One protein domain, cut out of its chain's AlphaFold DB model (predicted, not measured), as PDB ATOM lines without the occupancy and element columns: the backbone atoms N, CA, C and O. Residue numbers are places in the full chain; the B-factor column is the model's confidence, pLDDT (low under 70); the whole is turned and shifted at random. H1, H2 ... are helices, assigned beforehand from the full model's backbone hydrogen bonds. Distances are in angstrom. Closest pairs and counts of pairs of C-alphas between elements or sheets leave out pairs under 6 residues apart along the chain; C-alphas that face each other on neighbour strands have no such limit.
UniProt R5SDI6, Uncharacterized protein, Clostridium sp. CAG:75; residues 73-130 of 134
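AT A GLANCE: This is residues 73 to 130 of the 134 residues of an uncharacterized protein of Clostridium sp. CAG:75 (UniProt R5SDI6). The longest helix, H4, leaves a small, open body of three helices as an arm, and its residues 118 to 125 stick out with the tail, residues 126 to 130. In the body, H3 packs crosswise on H1, H2 meets H1 only at a corner, and H2 and H3 stay apart. The printed part has 58 residues with four named helices, in the order H1, H2, H3, H4, and no named strand; the class is all helix. The whole is loose, with a radius of gyration of the C-alphas of 13.5 A, and elongated, spanning 44 by 25 by 15 A.

HOW THE PARTS SIT: H4, residues 112 to 125, touches no helix. It is close to but not clearly touching H3, residues 98 to 108; their closest C-alphas, those of Phe 107 and Arg 113, are 6.0 A apart. Their lines are only just about perpendicular, at 72 degrees. H4 and H1, residues 74 to 84, are near each other, with 9 pairs of C-alphas within 10 A. H1 and H3 touch, about perpendicular at 83 degrees; their closest C-alphas, those of Val 79 and Asn 104, are 6.4 A apart. H1 and H2, residues 86 to 94, only just touch, and only at the corner, with 3 pairs of C-alphas within 8 A; the closest, those of Thr 83 and Met 89, are 5.4 A apart. Their lines are about perpendicular, at 86 degrees. H2 is apart from H3 and from H4. In H1, H2, H3 and H4 every O i to N i+4 pair is within hydrogen-bond range.

IN THESE COORDINATES: H4 measures 19.6 A, from C-alpha 112 at (54.452, 99.499, 79.740) to C-alpha 125 at (73.341, 99.091, 85.002). H3 measures 15.2 A and H1 15.1 A, beginning with C-alpha 74 at (56.982, 87.239, 80.563). H2 is 12.7 A long.

THE WHOLE: The C-alphas farthest apart, those of Asp 94 and His 130, are 44.8 A apart. The printed part has no cut, and its three links between helices are tight. Residues 93 to 99 stand free, as do residues 118 to 130, of which 118 to 125 belong to H4. The mean pLDDT of the printed part is 76.8; residues 108 to 130 are under 70.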
ATOM      1  N   GLN A  73      55.302  89.405  83.738       84.75
ATOM      2  CA  GLN A  73      55.776  90.266  82.643       84.75
ATOM      3  C   GLN A  73      56.339  89.472  81.448       84.75
ATOM      4  O   GLN A  73      56.695  90.055  80.423       84.75
ATOM      5  N   GLU A  74      56.394  88.146  81.547       90.69
ATOM      6  CA  GLU A  74      56.982  87.239  80.563       90.69
ATOM      7  C   GLU A  74      56.299  87.370  79.199       90.69
ATOM      8  O   GLU A  74      56.978  87.350  78.174       90.69
ATOM      9  N   MET A  75      54.980  87.595  79.168       92.56
ATOM     10  CA  MET A  75      54.252  87.857  77.921       92.56
ATOM     11  C   MET A  75      54.771  89.111  77.203       92.56
ATOM     12  O   MET A  75      54.846  89.141  75.975       92.56
ATOM     13  N   VAL A  76      55.164  90.152  77.945       88.62
ATOM     14  CA  VAL A  76      55.682  91.376  77.326       88.62
ATOM     15  C   VAL A  76      57.078  91.167  76.767       88.62
ATOM     16  O   VAL A  76      57.364  91.619  75.657       88.62
ATOM     17  N   VAL A  77      57.935  90.462  77.510       89.31
ATOM     18  CA  VAL A  77      59.273  90.086  77.039       89.31
ATOM     19  C   VAL A  77      59.150  89.247  75.770       89.31
ATOM     20  O   VAL A  77      59.749  89.596  74.759       89.31
ATOM     21  N   PHE A  78      58.294  88.222  75.772       93.38
ATOM     22  CA  PHE A  78      58.056  87.354  74.617       93.38
ATOM     23  C   PHE A  78      57.635  88.134  73.363       93.38
ATOM     24  O   PHE A  78      58.248  88.001  72.306       93.38
ATOM     25  N   VAL A  79      56.643  89.020  73.485       92.25
ATOM     26  CA  VAL A  79      56.178  89.855  72.364       92.25
ATOM     27  C   VAL A  79      57.238  90.862  71.911       92.25
ATOM     28  O   VAL A  79      57.345  91.157  70.717       92.25
ATOM     29  N   THR A  80      58.042  91.378  72.839       87.50
ATOM     30  CA  THR A  80      59.142  92.296  72.520       87.50
ATOM     31  C   THR A  80      60.233  91.582  71.731       87.50
ATOM     32  O   THR A  80      60.646  92.099  70.698       87.50
ATOM     33  N   GLU A  81      60.638  90.380  72.144       91.12
ATOM     34  CA  GLU A  81      61.619  89.566  71.417       91.12
ATOM     35  C   GLU A  81      61.124  89.218  70.006       91.12
ATOM     36  O   GLU A  81      61.864  89.398  69.041       91.12
ATOM     37  N   LEU A  82      59.846  88.846  69.847       93.50
ATOM     38  CA  LEU A  82      59.248  88.620  68.522       93.50
ATOM     39  C   LEU A  82      59.308  89.867  67.625       93.50
ATOM     40  O   LEU A  82      59.540  89.752  66.423       93.50
ATOM     41  N   THR A  83      59.117  91.054  68.206       88.38
ATOM     42  CA  THR A  83      59.121  92.338  67.481       88.38
ATOM     43  C   THR A  83      60.536  92.818  67.144       88.38
ATOM     44  O   THR A  83      60.749  93.461  66.118       88.38
ATOM     45  N   MET A  84      61.504  92.539  68.017       85.62
ATOM     46  CA  MET A  84      62.906  92.923  67.842       85.62
ATOM     47  C   MET A  84      63.672  91.934  66.953       85.62
ATOM     48  O   MET A  84      64.651  92.317  66.308       85.62
ATOM     49  N   GLY A  85      63.237  90.673  66.904       86.75
ATOM     50  CA  GLY A  85      63.798  89.640  66.044       86.75
ATOM     51  C   GLY A  85      63.498  89.902  64.568       86.75
ATOM     52  O   GLY A  85      62.344  89.985  64.158       86.75
ATOM     53  N   GLY A  86      64.547  90.012  63.748       84.75
ATOM     54  CA  GLY A  86      64.402  90.299  62.315       84.75
ATOM     55  C   GLY A  86      63.615  89.222  61.564       84.75
ATOM     56  O   GLY A  86      62.720  89.555  60.792       84.75
ATOM     57  N   ASP A  87      63.912  87.946  61.824       90.75
ATOM     58  CA  ASP A  87      63.242  86.822  61.158       90.75
ATOM     59  C   ASP A  87      61.792  86.652  61.636       90.75
ATOM     60  O   ASP A  87      60.897  86.462  60.817       90.75
ATOM     61  N   SER A  88      61.532  86.786  62.942       91.12
ATOM     62  CA  SER A  88      60.177  86.709  63.505       91.12
ATOM     63  C   SER A  88      59.299  87.867  63.041       91.12
ATOM     64  O   SER A  88      58.142  87.652  62.689       91.12
ATOM     65  N   MET A  89      59.839  89.086  62.982       88.81
ATOM     66  CA  MET A  89      59.097  90.241  62.486       88.81
ATOM     67  C   MET A  89      58.839  90.139  60.979       88.81
ATOM     68  O   MET A  89      57.739  90.464  60.541       88.81
ATOM     69  N   ALA A  90      59.807  89.671  60.185       89.50
ATOM     70  CA  ALA A  90      59.586  89.413  58.762       89.50
ATOM     71  C   ALA A  90      58.485  88.360  58.557       89.50
ATOM     72  O   ALA A  90      57.547  88.597  57.804       89.50
ATOM     73  N   PHE A  91      58.537  87.253  59.303       94.00
ATOM     74  CA  PHE A  91      57.498  86.225  59.262       94.00
ATOM     75  C   PHE A  91      56.113  86.785  59.616       94.00
ATOM     76  O   PHE A  91      55.165  86.569  58.874       94.00
ATOM     77  N   LEU A  92      56.001  87.560  60.700       93.19
ATOM     78  CA  LEU A  92      54.745  88.168  61.163       93.19
ATOM     79  C   LEU A  92      54.180  89.253  60.227       93.19
ATOM     80  O   LEU A  92      52.996  89.583  60.328       93.19
ATOM     81  N   GLN A  93      55.002  89.846  59.354       90.44
ATOM     82  CA  GLN A  93      54.534  90.775  58.316       90.44
ATOM     83  C   GLN A  93      53.829  90.040  57.178       90.44
ATOM     84  O   GLN A  93      52.812  90.527  56.684       90.44
ATOM     85  N   ASP A  94      54.361  88.880  56.799       91.38
ATOM     86  CA  ASP A  94      53.833  88.064  55.708       91.38
ATOM     87  C   ASP A  94      52.703  87.129  56.187       91.38
ATOM     88  O   ASP A  94      51.802  86.803  55.416       91.38
ATOM     89  N   ASN A  95      52.699  86.774  57.478       92.56
ATOM     90  CA  ASN A  95      51.785  85.818  58.103       92.56
ATOM     91  C   ASN A  95      51.048  86.461  59.298       92.56
ATOM     92  O   ASN A  95      51.578  86.495  60.415       92.56
ATOM     93  N   PRO A  96      49.830  87.004  59.098       90.12
ATOM     94  CA  PRO A  96      49.083  87.672  60.159       90.12
ATOM     95  C   PRO A  96      48.741  86.733  61.325       90.12
ATOM     96  O   PRO A  96      48.026  85.753  61.156       90.12
ATOM     97  N   CYS A  97      49.191  87.089  62.531       94.44
ATOM     98  CA  CYS A  97      48.898  86.368  63.770       94.44
ATOM     99  C   CYS A  97      48.081  87.259  64.722       94.44
ATOM    100  O   CYS A  97      48.586  88.256  65.251       94.44
ATOM    101  N   GLU A  98      46.808  86.920  64.941       94.38
ATOM    102  CA  GLU A  98      45.875  87.755  65.714       94.38
ATOM    103  C   GLU A  98      46.282  87.880  67.187       94.38
ATOM    104  O   GLU A  98      46.212  88.966  67.770       94.38
ATOM    105  N   ILE A  99      46.758  86.787  67.790       94.06
ATOM    106  CA  ILE A  99      47.154  86.781  69.200       94.06
ATOM    107  C   ILE A  99      48.394  87.652  69.446       94.06
ATOM    108  O   ILE A  99      48.421  88.416  70.414       94.06
ATOM    109  N   TYR A 100      49.361  87.658  68.520       94.38
ATOM    110  CA  TYR A 100      50.478  88.603  68.558       94.38
ATOM    111  C   TYR A 100      49.980  90.048  68.462       94.38
ATOM    112  O   TYR A 100      50.375  90.888  69.273       94.38
ATOM    113  N   GLN A 101      49.087  90.353  67.512       91.75
ATOM    114  CA  GLN A 101      48.563  91.710  67.331       91.75
ATOM    115  C   GLN A 101      47.831  92.215  68.578       91.75
ATOM    116  O   GLN A 101      48.073  93.347  69.002       91.75
ATOM    117  N   LYS A 102      46.996  91.369  69.198       91.31
ATOM    118  CA  LYS A 102      46.310  91.647  70.470       91.31
ATOM    119  C   LYS A 102      47.304  92.105  71.538       91.31
ATOM    120  O   LYS A 102      47.147  93.189  72.100       91.31
ATOM    121  N   TYR A 103      48.340  91.308  71.799       90.44
ATOM    122  CA  TYR A 103      49.305  91.624  72.852       90.44
ATOM    123  C   TYR A 103      50.207  92.805  72.500       90.44
ATOM    124  O   TYR A 103      50.427  93.684  73.332       90.44
ATOM    125  N   ASN A 104      50.676  92.885  71.257       88.00
ATOM    126  CA  ASN A 104      51.508  93.989  70.800       88.00
ATOM    127  C   ASN A 104      50.768  95.336  70.923       88.00
ATOM    128  O   ASN A 104      51.323  96.313  71.422       88.00
ATOM    129  N   GLN A 105      49.480  95.388  70.564       84.94
ATOM    130  CA  GLN A 105      48.644  96.579  70.768       84.94
ATOM    131  C   GLN A 105      48.422  96.880  72.252       84.94
ATOM    132  O   GLN A 105      48.591  98.025  72.672       84.94
ATOM    133  N   GLN A 106      48.098  95.869  73.062       82.62
ATOM    134  CA  GLN A 106      47.909  96.030  74.505       82.62
ATOM    135  C   GLN A 106      49.148  96.636  75.187       82.62
ATOM    136  O   GLN A 106      49.008  97.473  76.081       82.62
ATOM    137  N   PHE A 107      50.353  96.266  74.747       76.38
ATOM    138  CA  PHE A 107      51.607  96.800  75.288       76.38
ATOM    139  C   PHE A 107      52.041  98.134  74.666       76.38
ATOM    140  O   PHE A 107      52.801  98.868  75.296       76.38
ATOM    141  N   MET A 108      51.546  98.485  73.474       64.50
ATOM    142  CA  MET A 108      51.762  99.799  72.854       64.50
ATOM    143  C   MET A 108      50.821 100.891  73.385       64.50
ATOM    144  O   MET A 108      51.196 102.061  73.393       64.50
ATOM    145  N   VAL A 109      49.610 100.538  73.831       57.59
ATOM    146  CA  VAL A 109      48.579 101.502  74.272       57.59
ATOM    147  C   VAL A 109      48.821 102.042  75.694       57.59
ATOM    148  O   VAL A 109      48.200 103.021  76.102       57.59
ATOM    149  N   GLY A 110      49.772 101.485  76.443       49.97
ATOM    150  CA  GLY A 110      50.158 101.997  77.757       49.97
ATOM    151  C   GLY A 110      51.667 102.124  77.884       49.97
ATOM    152  O   GLY A 110      52.412 101.387  77.254       49.97
ATOM    153  N   SER A 111      52.117 103.012  78.759       53.12
ATOM    154  CA  SER A 111      53.493 103.243  79.232       53.12
ATOM    155  C   SER A 111      54.372 102.007  79.523       53.12
ATOM    156  O   SER A 111      55.566 102.159  79.754       53.12
ATOM    157  N   LYS A 112      53.823 100.790  79.456       56.00
ATOM    158  CA  LYS A 112      54.452  99.499  79.740       56.00
ATOM    159  C   LYS A 112      55.700  99.224  78.901       56.00
ATOM    160  O   LYS A 112      56.694  98.775  79.449       56.00
ATOM    161  N   ARG A 113      55.695  99.518  77.590       54.53
ATOM    162  CA  ARG A 113      56.893  99.327  76.745       54.53
ATOM    163  C   ARG A 113      58.050 100.231  77.182       54.53
ATOM    164  O   ARG A 113      59.191  99.789  77.186       54.53
ATOM    165  N   ALA A 114      57.761 101.482  77.540       60.31
ATOM    166  CA  ALA A 114      58.775 102.422  78.011       60.31
ATOM    167  C   ALA A 114      59.269 102.070  79.425       60.31
ATOM    168  O   ALA A 114      60.467 102.134  79.672       60.31
ATOM    169  N   GLU A 115      58.370 101.643  80.317       60.16
ATOM    170  CA  GLU A 115      58.706 101.152  81.663       60.16
ATOM    171  C   GLU A 115      59.586  99.895  81.606       60.16
ATOM    172  O   GLU A 115      60.610  99.846  82.272       60.16
ATOM    173  N   LEU A 116      59.270  98.919  80.752       61.72
ATOM    174  CA  LEU A 116      60.066  97.693  80.612       61.72
ATOM    175  C   LEU A 116      61.425  97.929  79.957       61.72
ATOM    176  O   LEU A 116      62.408  97.309  80.346       61.72
ATOM    177  N   LEU A 117      61.503  98.826  78.969       61.06
ATOM    178  CA  LEU A 117      62.790  99.246  78.415       61.06
ATOM    179  C   LEU A 117      63.639  99.944  79.486       61.06
ATOM    180  O   LEU A 117      64.828  99.657  79.578       61.06
ATOM    181  N   ALA A 118      63.029 100.784  80.326       65.19
ATOM    182  CA  ALA A 118      63.710 101.408  81.455       65.19
ATOM    183  C   ALA A 118      64.154 100.375  82.509       65.19
ATOM    184  O   ALA A 118      65.283 100.456  82.978       65.19
ATOM    185  N   GLU A 119      63.333  99.369  82.829       66.56
ATOM    186  CA  GLU A 119      63.685  98.273  83.750       66.56
ATOM    187  C   GLU A 119      64.808  97.375  83.188       66.56
ATOM    188  O   GLU A 119      65.701  96.960  83.928       66.56
ATOM    189  N   LEU A 120      64.819  97.101  81.876       64.56
ATOM    190  CA  LEU A 120      65.904  96.377  81.200       64.56
ATOM    191  C   LEU A 120      67.211  97.189  81.174       64.56
ATOM    192  O   LEU A 120      68.292  96.616  81.331       64.56
ATOM    193  N   GLU A 121      67.127  98.509  80.990       63.34
ATOM    194  CA  GLU A 121      68.269  99.426  81.079       63.34
ATOM    195  C   GLU A 121      68.797  99.538  82.521       63.34
ATOM    196  O   GLU A 121      70.000  99.384  82.740       63.34
ATOM    197  N   GLU A 122      67.923  99.694  83.521       67.94
ATOM    198  CA  GLU A 122      68.289  99.690  84.947       67.94
ATOM    199  C   GLU A 122      68.895  98.349  85.387       67.94
ATOM    200  O   GLU A 122      69.898  98.317  86.106       67.94
ATOM    201  N   GLY A 123      68.333  97.228  84.926       58.41
ATOM    202  CA  GLY A 123      68.842  95.884  85.200       58.41
ATOM    203  C   GLY A 123      70.236  95.631  84.614       58.41
ATOM    204  O   GLY A 123      71.040  94.931  85.234       58.41
ATOM    205  N   LYS A 124      70.563  96.243  83.466       51.91
ATOM    206  CA  LYS A 124      71.913  96.224  82.869       51.91
ATOM    207  C   LYS A 124      72.913  97.094  83.629       51.91
ATOM    208  O   LYS A 124      74.073  96.720  83.723       51.91
ATOM    209  N   ILE A 125      72.473  98.211  84.204       52.28
ATOM    210  CA  ILE A 125      73.341  99.091  85.002       52.28
ATOM    211  C   ILE A 125      73.679  98.441  86.357       52.28
ATOM    212  O   ILE A 125      74.783  98.603  86.873       52.28
ATOM    213  N   ARG A 126      72.785  97.610  86.913       48.12
ATOM    214  CA  ARG A 126      73.025  96.894  88.181       48.12
ATOM    215  C   ARG A 126      73.948  95.672  88.095       48.12
ATOM    216  O   ARG A 126      74.350  95.176  89.149       48.12
ATOM    217  N   SER A 127      74.289  95.173  86.904       48.94
ATOM    218  CA  SER A 127      75.224  94.043  86.749       48.94
ATOM    219  C   SER A 127      76.699  94.465  86.684       48.94
ATOM    220  O   SER A 127      77.572  93.601  86.755       48.94
ATOM    221  N   GLU A 128      76.993  95.770  86.644       48.62
ATOM    222  CA  GLU A 128      78.367  96.295  86.632       48.62
ATOM    223  C   GLU A 128      78.916  96.658  88.033       48.62
ATOM    224  O   GLU A 128      80.125  96.838  88.179       48.62
ATOM    225  N   GLU A 129      78.091  96.687  89.093       49.50
ATOM    226  CA  GLU A 129      78.527  97.135  90.436       49.50
ATOM    227  C   GLU A 129      78.904  96.043  91.456       49.50
ATOM    228  O   GLU A 129      79.296  96.382  92.569       49.50
ATOM    229  N   HIS A 130      78.875  94.747  91.126       47.22
ATOM    230  CA  HIS A 130      79.269  93.703  92.099       47.22
ATOM    231  C   HIS A 130      80.293  92.680  91.594       47.22
ATOM    232  O   HIS A 130      80.299  91.529  92.024       47.22
TER     233      HIS A 130